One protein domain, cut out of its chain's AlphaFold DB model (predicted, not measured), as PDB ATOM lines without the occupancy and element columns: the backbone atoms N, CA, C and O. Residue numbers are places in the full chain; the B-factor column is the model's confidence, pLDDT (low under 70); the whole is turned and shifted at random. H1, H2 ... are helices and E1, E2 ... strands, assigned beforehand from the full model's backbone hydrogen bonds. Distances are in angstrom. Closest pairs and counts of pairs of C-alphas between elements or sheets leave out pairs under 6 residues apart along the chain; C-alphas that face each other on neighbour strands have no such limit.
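What this domain is: This is residues 31 to 105 of the 105 residues of an uncharacterized protein of Pseudogracilibacillus auburnensis (UniProt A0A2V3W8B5). A small sheet of three parallel strands has two helices, H1 and H2, packed over one face, while the short last helix H3 sits over the opposite face, near residues Leu 33 and Tyr 62 of E1 and E2. Two strand-helix-strand turns in a row build this body, and the link of residues 63 to 72 loops out beyond the sheet at one end of the longest axis. The printed part has 75 residues with three named helices and three named strands, in the order E1, H1, E2, H2, E3, H3, and the sheet runs E1, E2, E3, all parallel. The class is mixed, helices and strands; the whole is compact, with a radius of gyration of the C-alphas of 11.8 A, and flat, with spans of 33 by 29 by 16 A.

Where its parts are: The sheet has E2, residues 58 to 62, as its inner strand and its longest one, 13.0 A from first to last C-alpha. Its edge strands are E1, residues 31 to 34 and 10.3 A long, and E3, residues 91 to 93 and 6.5 A long. E1 begins with C-alpha 31 at (48.723, -4.257, 60.033). H2, residues 73 to 88, is the longest helix at 21.8 A; it begins with C-alpha 73 at (34.725, 11.483, 41.447). H1, residues 39 to 48, is 14.2 A long. H3, residues 100 to 104, is 6.1 A long and ends with C-alpha 104 at (38.754, -7.651, 58.702).

How they stand to each other: E1 and E2 are parallel, with 14 degrees between their directions. The C-alphas of Thr 32 and Ser 59 face each other at 4.7 A, and N 34 and O 60 are within hydrogen-bond range at 2.9 A, as are N 62 and O 34 at 2.8 A. E2 and E3 are parallel at 25 degrees, with N 61 and O 91 within hydrogen-bond range at 2.8 A and N 93 and O 61 also at 2.8 A. E1 and E3 are apart. H1 and H2 are on one face of the sheet and form two layers with it, one of helices and one of strands. H2 has a height over the sheet of 9.6 A, lies over E3 and runs along the strands, at 10 degrees to E3 on the local plane; their closest C-alphas are those of Ala 85 and Tyr 92, 6.1 A apart. H1 has its residues 39 to 43 near E1 and E2, and the C-alphas of Gly 39 and Gln 61, the closest of H1 and E2, are 6.8 A apart. H1 and H2 touch, the same way at a steep tilt of 49 degrees, closest at the C-alphas of Met 43 and Ala 84, 6.3 A apart. E1, H1, E2 and E2, H2, E3 are strand-helix-strand units, two parallel neighbour strands with a helix between, each with a right-handed crossover. H3 is on the sheet on the opposite face from H2, at a height of 9.1 A, and lies only just over E2, with 3 of its 5 C-alphas falling there. The C-alphas of Tyr 62 and Ser 100, the closest of E2 and H3, are 5.9 A apart. H3 is apart from H1 and from H2. In H1, H2 and H3 every O i to N i+4 pair is within hydrogen-bond range.

The domain as a whole: The C-alphas farthest apart are those of Glu 57 and Val 70, 35.6 A. The printed part, residues 31 to 105, has no cut, and residue 105 is the chain's last. The links E1 to H1 and H2 to E3 are tight, the other three are short, and no link is long. The mean pLDDT of the printed part is 96.0, and no printed residue is under 70.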
ATOM      1  N   GLN A  31      49.798  -4.422  61.006       97.25
ATOM      2  CA  GLN A  31      48.723  -4.257  60.033       97.25
ATOM      3  C   GLN A  31      48.216  -2.821  59.944       97.25
ATOM      4  O   GLN A  31      48.178  -2.094  60.937       97.25
ATOM      5  N   THR A  32      47.766  -2.426  58.753       96.94
ATOM      6  CA  THR A  32      47.102  -1.134  58.521       96.94
ATOM      7  C   THR A  32      45.830  -1.306  57.708       96.94
ATOM      8  O   THR A  32      45.821  -2.017  56.702       96.94
ATOM      9  N   LEU A  33      44.777  -0.590  58.092       97.00
ATOM     10  CA  LEU A  33      43.506  -0.563  57.380       97.00
ATOM     11  C   LEU A  33      43.228   0.868  56.923       97.00
ATOM     12  O   LEU A  33      43.213   1.789  57.740       97.00
ATOM     13  N   THR A  34      42.967   1.045  55.636       97.25
ATOM     14  CA  THR A  34      42.524   2.308  55.044       97.25
ATOM     15  C   THR A  34      41.158   2.115  54.398       97.25
ATOM     16  O   THR A  34      40.836   1.032  53.924       97.25
ATOM     17  N   GLN A  35      40.334   3.156  54.386       97.31
ATOM     18  CA  GLN A  35      39.014   3.156  53.745       97.31
ATOM     19  C   GLN A  35      38.982   4.211  52.633       97.31
ATOM     20  O   GLN A  35      39.931   4.970  52.487       97.31
ATOM     21  N   ASP A  36      37.981   4.220  51.771       96.94
ATOM     22  CA  ASP A  36      37.903   5.059  50.567       96.94
ATOM     23  C   ASP A  36      37.699   6.558  50.838       96.94
ATOM     24  O   ASP A  36      38.046   7.378  49.995       96.94
ATOM     25  N   ALA A  37      37.226   6.945  52.020       95.50
ATOM     26  CA  ALA A  37      37.154   8.341  52.451       95.50
ATOM     27  C   ALA A  37      38.502   8.930  52.928       95.50
ATOM     28  O   ALA A  37      38.656  10.150  52.924       95.50
ATOM     29  N   THR A  38      39.490   8.120  53.336       96.56
ATOM     30  CA  THR A  38      40.837   8.604  53.741       96.56
ATOM     31  C   THR A  38      41.989   8.019  52.929       96.56
ATOM     32  O   THR A  38      43.087   8.574  52.919       96.56
ATOM     33  N   GLY A  39      41.749   6.914  52.234       97.25
ATOM     34  CA  GLY A  39      42.753   6.119  51.542       97.25
ATOM     35  C   GLY A  39      43.431   6.884  50.423       97.25
ATOM     36  O   GLY A  39      44.641   6.772  50.276       97.25
ATOM     37  N   THR A  40      42.690   7.722  49.690       97.56
ATOM     38  CA  THR A  40      43.252   8.505  48.582       97.56
ATOM     39  C   THR A  40      44.408   9.375  49.066       97.56
ATOM     40  O   THR A  40      45.486   9.347  48.477       97.56
ATOM     41  N   MET A  41      44.229  10.065  50.198       97.88
ATOM     42  CA  MET A  41      45.289  10.874  50.800       97.88
ATOM     43  C   MET A  41      46.472  10.012  51.252       97.88
ATOM     44  O   MET A  41      47.612  10.350  50.968       97.88
ATOM     45  N   VAL A  42      46.217   8.863  51.886       97.75
ATOM     46  CA  VAL A  42      47.291   7.943  52.306       97.75
ATOM     47  C   VAL A  42      48.143   7.500  51.113       97.75
ATOM     48  O   VAL A  42      49.366   7.518  51.204       97.75
ATOM     49  N   MET A  43      47.526   7.138  49.986       98.00
ATOM     50  CA  MET A  43      48.267   6.701  48.797       98.00
ATOM     51  C   MET A  43      49.091   7.832  48.172       98.00
ATOM     52  O   MET A  43      50.209   7.583  47.721       98.00
ATOM     53  N   LEU A  44      48.567   9.062  48.165       98.12
ATOM     54  CA  LEU A  44      49.296  10.245  47.696       98.12
ATOM     55  C   LEU A  44      50.501  10.558  48.592       98.12
ATOM     56  O   LEU A  44      51.577  10.861  48.082       98.12
ATOM     57  N   GLU A  45      50.360  10.424  49.911       98.06
ATOM     58  CA  GLU A  45      51.471  10.615  50.848       98.06
ATOM     59  C   GLU A  45      52.538   9.521  50.697       98.06
ATOM     60  O   GLU A  45      53.729   9.824  50.661       98.06
ATOM     61  N   LEU A  46      52.145   8.252  50.518       97.00
ATOM     62  CA  LEU A  46      53.097   7.172  50.220       97.00
ATOM     63  C   LEU A  46      53.882   7.442  48.929       97.00
ATOM     64  O   LEU A  46      55.092   7.202  48.878       97.00
ATOM     65  N   GLU A  47      53.210   7.966  47.901       97.31
ATOM     66  CA  GLU A  47      53.858   8.392  46.662       97.31
ATOM     67  C   GLU A  47      54.832   9.552  46.899       97.31
ATOM     68  O   GLU A  47      55.982   9.471  46.466       97.31
ATOM     69  N   ALA A  48      54.404  10.595  47.614       98.19
ATOM     70  CA  ALA A  48      55.224  11.766  47.914       98.19
ATOM     71  C   ALA A  48      56.463  11.418  48.759       98.19
ATOM     72  O   ALA A  48      57.534  11.992  48.561       98.19
ATOM     73  N   MET A  49      56.341  10.438  49.659       97.50
ATOM     74  CA  MET A  49      57.443   9.899  50.459       97.50
ATOM     75  C   MET A  49      58.410   9.012  49.655       97.50
ATOM     76  O   MET A  49      59.448   8.616  50.185       97.50
ATOM     77  N   GLY A  50      58.092   8.673  48.401       97.12
ATOM     78  CA  GLY A  50      58.915   7.788  47.573       97.12
ATOM     79  C   GLY A  50      58.908   6.330  48.040       97.12
ATOM     80  O   GLY A  50      59.859   5.596  47.777       97.12
ATOM     81  N   ILE A  51      57.859   5.898  48.747       96.19
ATOM     82  CA  ILE A  51      57.731   4.515  49.212       96.19
ATOM     83  C   ILE A  51      57.351   3.619  48.034       96.19
ATOM     84  O   ILE A  51      56.362   3.854  47.350       96.19
ATOM     85  N   GLU A  52      58.112   2.552  47.799       95.69
ATOM     86  CA  GLU A  52      57.780   1.594  46.736       95.69
ATOM     87  C   GLU A  52      56.691   0.608  47.173       95.69
ATOM     88  O   GLU A  52      55.785   0.297  46.402       95.69
ATOM     89  N   ARG A  53      56.763   0.128  48.422       97.19
ATOM     90  CA  ARG A  53      55.798  -0.798  49.028       97.19
ATOM     91  C   ARG A  53      55.600  -0.535  50.513       97.19
ATOM     92  O   ARG A  53      56.556  -0.197  51.214       97.19
ATOM     93  N   ALA A  54      54.379  -0.759  50.992       95.94
ATOM     94  CA  ALA A  54      54.081  -0.780  52.416       95.94
ATOM     95  C   ALA A  54      54.928  -1.849  53.125       95.94
ATOM     96  O   ALA A  54      55.172  -2.926  52.582       95.94
ATOM     97  N   GLN A  55      55.395  -1.524  54.330       95.12
ATOM     98  CA  GLN A  55      56.335  -2.356  55.093       95.12
ATOM     99  C   GLN A  55      55.666  -3.150  56.223       95.12
ATOM    100  O   GLN A  55      56.351  -3.852  56.962       95.12
ATOM    101  N   THR A  56      54.347  -3.021  56.394       96.25
ATOM    102  CA  THR A  56      53.618  -3.824  57.385       96.25
ATOM    103  C   THR A  56      53.373  -5.237  56.864       96.25
ATOM    104  O   THR A  56      53.488  -5.495  55.666       96.25
ATOM    105  N   GLU A  57      53.050  -6.166  57.759       96.00
ATOM    106  CA  GLU A  57      52.807  -7.564  57.399       96.00
ATOM    107  C   GLU A  57      51.535  -7.710  56.554       96.00
ATOM    108  O   GLU A  57      51.494  -8.523  55.629       96.00
ATOM    109  N   ALA A  58      50.514  -6.891  56.831       95.69
ATOM    110  CA  ALA A  58      49.321  -6.794  56.000       95.69
ATOM    111  C   ALA A  58      48.730  -5.377  55.991       95.69
ATOM    112  O   ALA A  58      48.254  -4.867  57.003       95.69
ATOM    113  N   SER A  59      48.656  -4.774  54.808       97.69
ATOM    114  CA  SER A  59      47.956  -3.506  54.597       97.69
ATOM    115  C   SER A  59      46.754  -3.715  53.676       97.69
ATOM    116  O   SER A  59      46.888  -4.349  52.632       97.69
ATOM    117  N   ALA A  60      45.587  -3.177  54.033       98.12
ATOM    118  CA  ALA A  60      44.361  -3.305  53.244       98.12
ATOM    119  C   ALA A  60      43.689  -1.950  52.985       98.12
ATOM    120  O   ALA A  60      43.528  -1.155  53.907       98.12
ATOM    121  N   GLN A  61      43.255  -1.739  51.742       98.44
ATOM    122  CA  GLN A  61      42.407  -0.638  51.295       98.44
ATOM    123  C   GLN A  61      40.984  -1.152  51.061       98.44
ATOM    124  O   GLN A  61      40.756  -1.982  50.179       98.44
ATOM    125  N   TYR A  62      40.027  -0.625  51.816       98.31
ATOM    126  CA  TYR A  62      38.602  -0.924  51.697       98.31
ATOM    127  C   TYR A  62      37.872   0.156  50.903       98.31
ATOM    128  O   TYR A  62      38.228   1.332  50.974       98.31
ATOM    129  N   VAL A  63      36.857  -0.251  50.144       97.75
ATOM    130  CA  VAL A  63      35.915   0.656  49.483       97.75
ATOM    131  C   VAL A  63      34.522   0.410  50.058       97.75
ATOM    132  O   VAL A  63      33.803  -0.486  49.608       97.75
ATOM    133  N   ASP A  64      34.180   1.148  51.113       96.56
ATOM    134  CA  ASP A  64      32.993   0.915  51.942       96.56
ATOM    135  C   ASP A  64      32.186   2.183  52.291       96.56
ATOM    136  O   ASP A  64      31.054   2.044  52.757       96.56
ATOM    137  N   HIS A  65      32.688   3.396  52.021       96.00
ATOM    138  CA  HIS A  65      32.015   4.664  52.343       96.00
ATOM    139  C   HIS A  65      31.390   5.347  51.115       96.00
ATOM    140  O   HIS A  65      30.284   5.884  51.205       96.00
ATOM    141  N   ASN A  66      32.046   5.301  49.955       93.12
ATOM    142  CA  ASN A  66      31.703   6.067  48.750       93.12
ATOM    143  C   ASN A  66      31.070   5.194  47.653       93.12
ATOM    144  O   ASN A  66      31.327   5.338  46.457       93.12
ATOM    145  N   LEU A  67      30.179   4.282  48.056       91.38
ATOM    146  CA  LEU A  67      29.562   3.304  47.151       91.38
ATOM    147  C   LEU A  67      28.632   3.928  46.100       91.38
ATOM    148  O   LEU A  67      28.481   3.383  45.007       91.38
ATOM    149  N   ILE A  68      27.982   5.049  46.424       90.69
ATOM    150  CA  ILE A  68      27.077   5.730  45.495       90.69
ATOM    151  C   ILE A  68      27.910   6.576  44.533       90.69
ATOM    152  O   ILE A  68      28.617   7.492  44.942       90.69
ATOM    153  N   GLN A  69      27.784   6.297  43.240       87.94
ATOM    154  CA  GLN A  69      28.525   6.974  42.180       87.94
ATOM    155  C   GLN A  69      27.587   7.902  41.398       87.94
ATOM    156  O   GLN A  69      26.998   7.507  40.396       87.94
ATOM    157  N   VAL A  70      27.389   9.122  41.911       89.19
ATOM    158  CA  VAL A  70      26.521  10.143  41.284       89.19
ATOM    159  C   VAL A  70      27.219  10.955  40.190       89.19
ATOM    160  O   VAL A  70      26.553  11.511  39.320       89.19
ATOM    161  N   ASP A  71      28.546  11.035  40.248       91.19
ATOM    162  CA  ASP A  71      29.417  11.714  39.294       91.19
ATOM    163  C   ASP A  71      30.696  10.880  39.072       91.19
ATOM    164  O   ASP A  71      30.760   9.718  39.480       91.19
ATOM    165  N   SER A  72      31.702  11.444  38.398       90.69
ATOM    166  CA  SER A  72      32.952  10.733  38.104       90.69
ATOM    167  C   SER A  72      33.895  10.602  39.300       90.69
ATOM    168  O   SER A  72      34.777   9.755  39.262       90.69
ATOM    169  N   LYS A  73      33.717  11.375  40.379       91.94
ATOM    170  CA  LYS A  73      34.725  11.483  41.447       91.94
ATOM    171  C   LYS A  73      34.917  10.172  42.198       91.94
ATOM    172  O   LYS A  73      36.026   9.663  42.245       91.94
ATOM    173  N   ASN A  74      33.835   9.587  42.718       92.69
ATOM    174  CA  ASN A  74      33.917   8.316  43.447       92.69
ATOM    175  C   ASN A  74      34.429   7.162  42.557       92.69
ATOM    176  O   ASN A  74      35.320   6.435  42.990       92.69
ATOM    177  N   PRO A  75      33.930   6.970  41.314       94.31
ATOM    178  CA  PRO A  75      34.533   6.014  40.385       94.31
ATOM    179  C   PRO A  75      36.035   6.230  40.156       94.31
ATOM    180  O   PRO A  75      36.791   5.259  40.207       94.31
ATOM    181  N   ASP A  76      36.464   7.472  39.925       96.62
ATOM    182  CA  ASP A  76      37.865   7.804  39.648       96.62
ATOM    183  C   ASP A  76      38.746   7.548  40.879       96.62
ATOM    184  O   ASP A  76      39.800   6.917  40.762       96.62
ATOM    185  N   ASP A  77      38.277   7.924  42.072       96.25
ATOM    186  CA  ASP A  77      38.940   7.618  43.341       96.25
ATOM    187  C   ASP A  77      39.063   6.103  43.548       96.25
ATOM    188  O   ASP A  77      40.115   5.611  43.952       96.25
ATOM    189  N   HIS A  78      38.035   5.316  43.219       97.19
ATOM    190  CA  HIS A  78      38.093   3.857  43.359       97.19
ATOM    191  C   HIS A  78      39.109   3.222  42.402       97.19
ATOM    192  O   HIS A  78      39.809   2.285  42.795       97.19
ATOM    193  N   LEU A  79      39.206   3.727  41.166       97.62
ATOM    194  CA  LEU A  79      40.219   3.300  40.197       97.62
ATOM    195  C   LEU A  79      41.628   3.675  40.666       97.62
ATOM    196  O   LEU A  79      42.537   2.840  40.616       97.62
ATOM    197  N   PHE A  80      41.800   4.897  41.174       98.19
ATOM    198  CA  PHE A  80      43.049   5.340  41.778       98.19
ATOM    199  C   PHE A  80      43.449   4.418  42.933       98.19
ATOM    200  O   PHE A  80      44.531   3.835  42.892       98.19
ATOM    201  N   LEU A  81      42.557   4.191  43.896       98.50
ATOM    202  CA  LEU A  81      42.783   3.322  45.052       98.50
ATOM    203  C   LEU A  81      43.128   1.887  44.653       98.50
ATOM    204  O   LEU A  81      44.022   1.290  45.249       98.50
ATOM    205  N   GLN A  82      42.464   1.336  43.635       98.56
ATOM    206  CA  GLN A  82      42.792   0.012  43.114       98.56
ATOM    207  C   GLN A  82      44.226  -0.019  42.565       98.56
ATOM    208  O   GLN A  82      45.013  -0.894  42.926       98.56
ATOM    209  N   SER A  83      44.581   0.944  41.710       98.44
ATOM    210  CA  SER A  83      45.916   1.022  41.108       98.44
ATOM    211  C   SER A  83      47.017   1.274  42.149       98.44
ATOM    212  O   SER A  83      48.068   0.631  42.111       98.44
ATOM    213  N   ALA A  84      46.753   2.136  43.131       98.31
ATOM    214  CA  ALA A  84      47.663   2.450  44.220       98.31
ATOM    215  C   ALA A  84      47.858   1.251  45.152       98.31
ATOM    216  O   ALA A  84      48.992   0.943  45.518       98.31
ATOM    217  N   ALA A  85      46.789   0.512  45.469       98.38
ATOM    218  CA  ALA A  85      46.899  -0.712  46.251       98.38
ATOM    219  C   ALA A  85      47.802  -1.739  45.550       98.38
ATOM    220  O   ALA A  85      48.694  -2.308  46.177       98.38
ATOM    221  N   HIS A  86      47.659  -1.905  44.231       97.94
ATOM    222  CA  HIS A  86      48.562  -2.750  43.447       97.94
ATOM    223  C   HIS A  86      50.020  -2.265  43.470       97.94
ATOM    224  O   HIS A  86      50.924  -3.091  43.611       97.94
ATOM    225  N   ARG A  87      50.256  -0.951  43.353       97.75
ATOM    226  CA  ARG A  87      51.601  -0.353  43.403       97.75
ATOM    227  C   ARG A  87      52.273  -0.595  44.754       97.75
ATOM    228  O   ARG A  87      53.362  -1.159  44.791       97.75
ATOM    229  N   PHE A  88      51.611  -0.214  45.844       98.44
ATOM    230  CA  PHE A  88      52.181  -0.251  47.191       98.44
ATOM    231  C   PHE A  88      52.080  -1.624  47.873       98.44
ATOM    232  O   PHE A  88      52.605  -1.799  48.971       98.44
ATOM    233  N   GLY A  89      51.452  -2.614  47.231       97.75
ATOM    234  CA  GLY A  89      51.351  -3.982  47.747       97.75
ATOM    235  C   GLY A  89      50.264  -4.178  48.808       97.75
ATOM    236  O   GLY A  89      50.416  -5.034  49.673       97.75
ATOM    237  N   LEU A  90      49.184  -3.397  48.747       98.25
ATOM    238  CA  LEU A  90      48.026  -3.515  49.634       98.25
ATOM    239  C   LEU A  90      46.995  -4.505  49.084       98.25
ATOM    240  O   LEU A  90      46.792  -4.620  47.874       98.25
ATOM    241  N   TYR A  91      46.260  -5.149  49.988       97.81
ATOM    242  CA  TYR A  91      45.027  -5.852  49.652       97.81
ATOM    243  C   TYR A  91      43.937  -4.842  49.293       97.81
ATOM    244  O   TYR A  91      43.676  -3.910  50.047       97.81
ATOM    245  N   TYR A  92      43.269  -5.039  48.159       98.12
ATOM    246  CA  TYR A  92      42.153  -4.195  47.734       98.12
ATOM    247  C   TYR A  92      40.820  -4.913  47.968       98.12
ATOM    248  O   TYR A  92      40.534  -5.929  47.327       98.12
ATOM    249  N   SER A  93      39.997  -4.383  48.873       97.88
ATOM    250  CA  SER A  93      38.630  -4.848  49.103       97.88
ATOM    251  C   SER A  93      37.656  -4.003  48.286       97.88
ATOM    252  O   SER A  93      37.543  -2.793  48.472       97.88
ATOM    253  N   LYS A  94      36.979  -4.660  47.343       96.06
ATOM    254  CA  LYS A  94      36.143  -4.027  46.319       96.06
ATOM    255  C   LYS A  94      34.872  -3.399  46.912       96.06
ATOM    256  O   LYS A  94      34.390  -3.878  47.943       96.06
ATOM    257  N   PRO A  95      34.268  -2.415  46.213       95.31
ATOM    258  CA  PRO A  95      32.943  -1.908  46.557       95.31
ATOM    259  C   PRO A  95      31.943  -3.052  46.750       95.31
ATOM    260  O   PRO A  95      31.849  -3.947  45.909       95.31
ATOM    261  N   GLY A  96      31.190  -3.018  47.849       93.06
ATOM    262  CA  GLY A  96      30.179  -4.033  48.160       93.06
ATOM    263  C   GLY A  96      30.692  -5.282  48.888       93.06
ATOM    264  O   GLY A  96      29.874  -6.121  49.255       93.06
ATOM    265  N   ASN A  97      31.995  -5.394  49.175       95.00
ATOM    266  CA  ASN A  97      32.528  -6.467  50.029       95.00
ATOM    267  C   ASN A  97      32.084  -6.354  51.501       95.00
ATOM    268  O   ASN A  97      32.160  -7.333  52.238       95.00
ATOM    269  N   GLY A  98      31.619  -5.176  51.921       94.62
ATOM    270  CA  GLY A  98      31.134  -4.904  53.272       94.62
ATOM    271  C   GLY A  98      31.970  -3.855  53.998       94.62
ATOM    272  O   GLY A  98      33.002  -3.407  53.504       94.62
ATOM    273  N   VAL A  99      31.493  -3.456  55.177       96.56
ATOM    274  CA  VAL A  99      32.182  -2.485  56.036       96.56
ATOM    275  C   VAL A  99      33.511  -3.074  56.513       96.56
ATOM    276  O   VAL A  99      33.560  -4.216  56.971       96.56
ATOM    277  N   SER A 100      34.574  -2.278  56.428       95.56
ATOM    278  CA  SER A 100      35.970  -2.627  56.730       95.56
ATOM    279  C   SER A 100      36.153  -3.420  58.024       95.56
ATOM    280  O   SER A 100      36.775  -4.477  58.012       95.56
ATOM    281  N   HIS A 101      35.592  -2.943  59.135       95.38
ATOM    282  CA  HIS A 101      35.837  -3.533  60.453       95.38
ATOM    283  C   HIS A 101      35.267  -4.961  60.573       95.38
ATOM    284  O   HIS A 101      36.026  -5.853  60.940       95.38
ATOM    285  N   PRO A 102      33.990  -5.236  60.221       95.19
ATOM    286  CA  PRO A 102      33.479  -6.607  60.151       95.19
ATOM    287  C   PRO A 102      34.217  -7.529  59.180       95.19
ATOM    288  O   PRO A 102      34.360  -8.706  59.475       95.19
ATOM    289  N   VAL A 103      34.647  -7.016  58.023       94.06
ATOM    290  CA  VAL A 103      35.321  -7.826  56.992       94.06
ATOM    291  C   VAL A 103      36.739  -8.223  57.413       94.06
ATOM    292  O   VAL A 103      37.259  -9.226  56.934       94.06
ATOM    293  N   HIS A 104      37.373  -7.438  58.281       94.56
ATOM    294  CA  HIS A 104      38.754  -7.651  58.702       94.56
ATOM    295  C   HIS A 104      38.921  -8.625  59.884       94.56
ATOM    296  O   HIS A 104      40.037  -9.088  60.113       94.56
ATOM    297  N   MET A 105      37.851  -8.901  60.642       81.12
ATOM    298  CA  MET A 105      37.856  -9.844  61.778       81.12
ATOM    299  C   MET A 105      37.846 -11.305  61.326       81.12
ATOM    300  O   MET A 105      38.501 -12.114  62.019       81.12
TER     301      MET A 105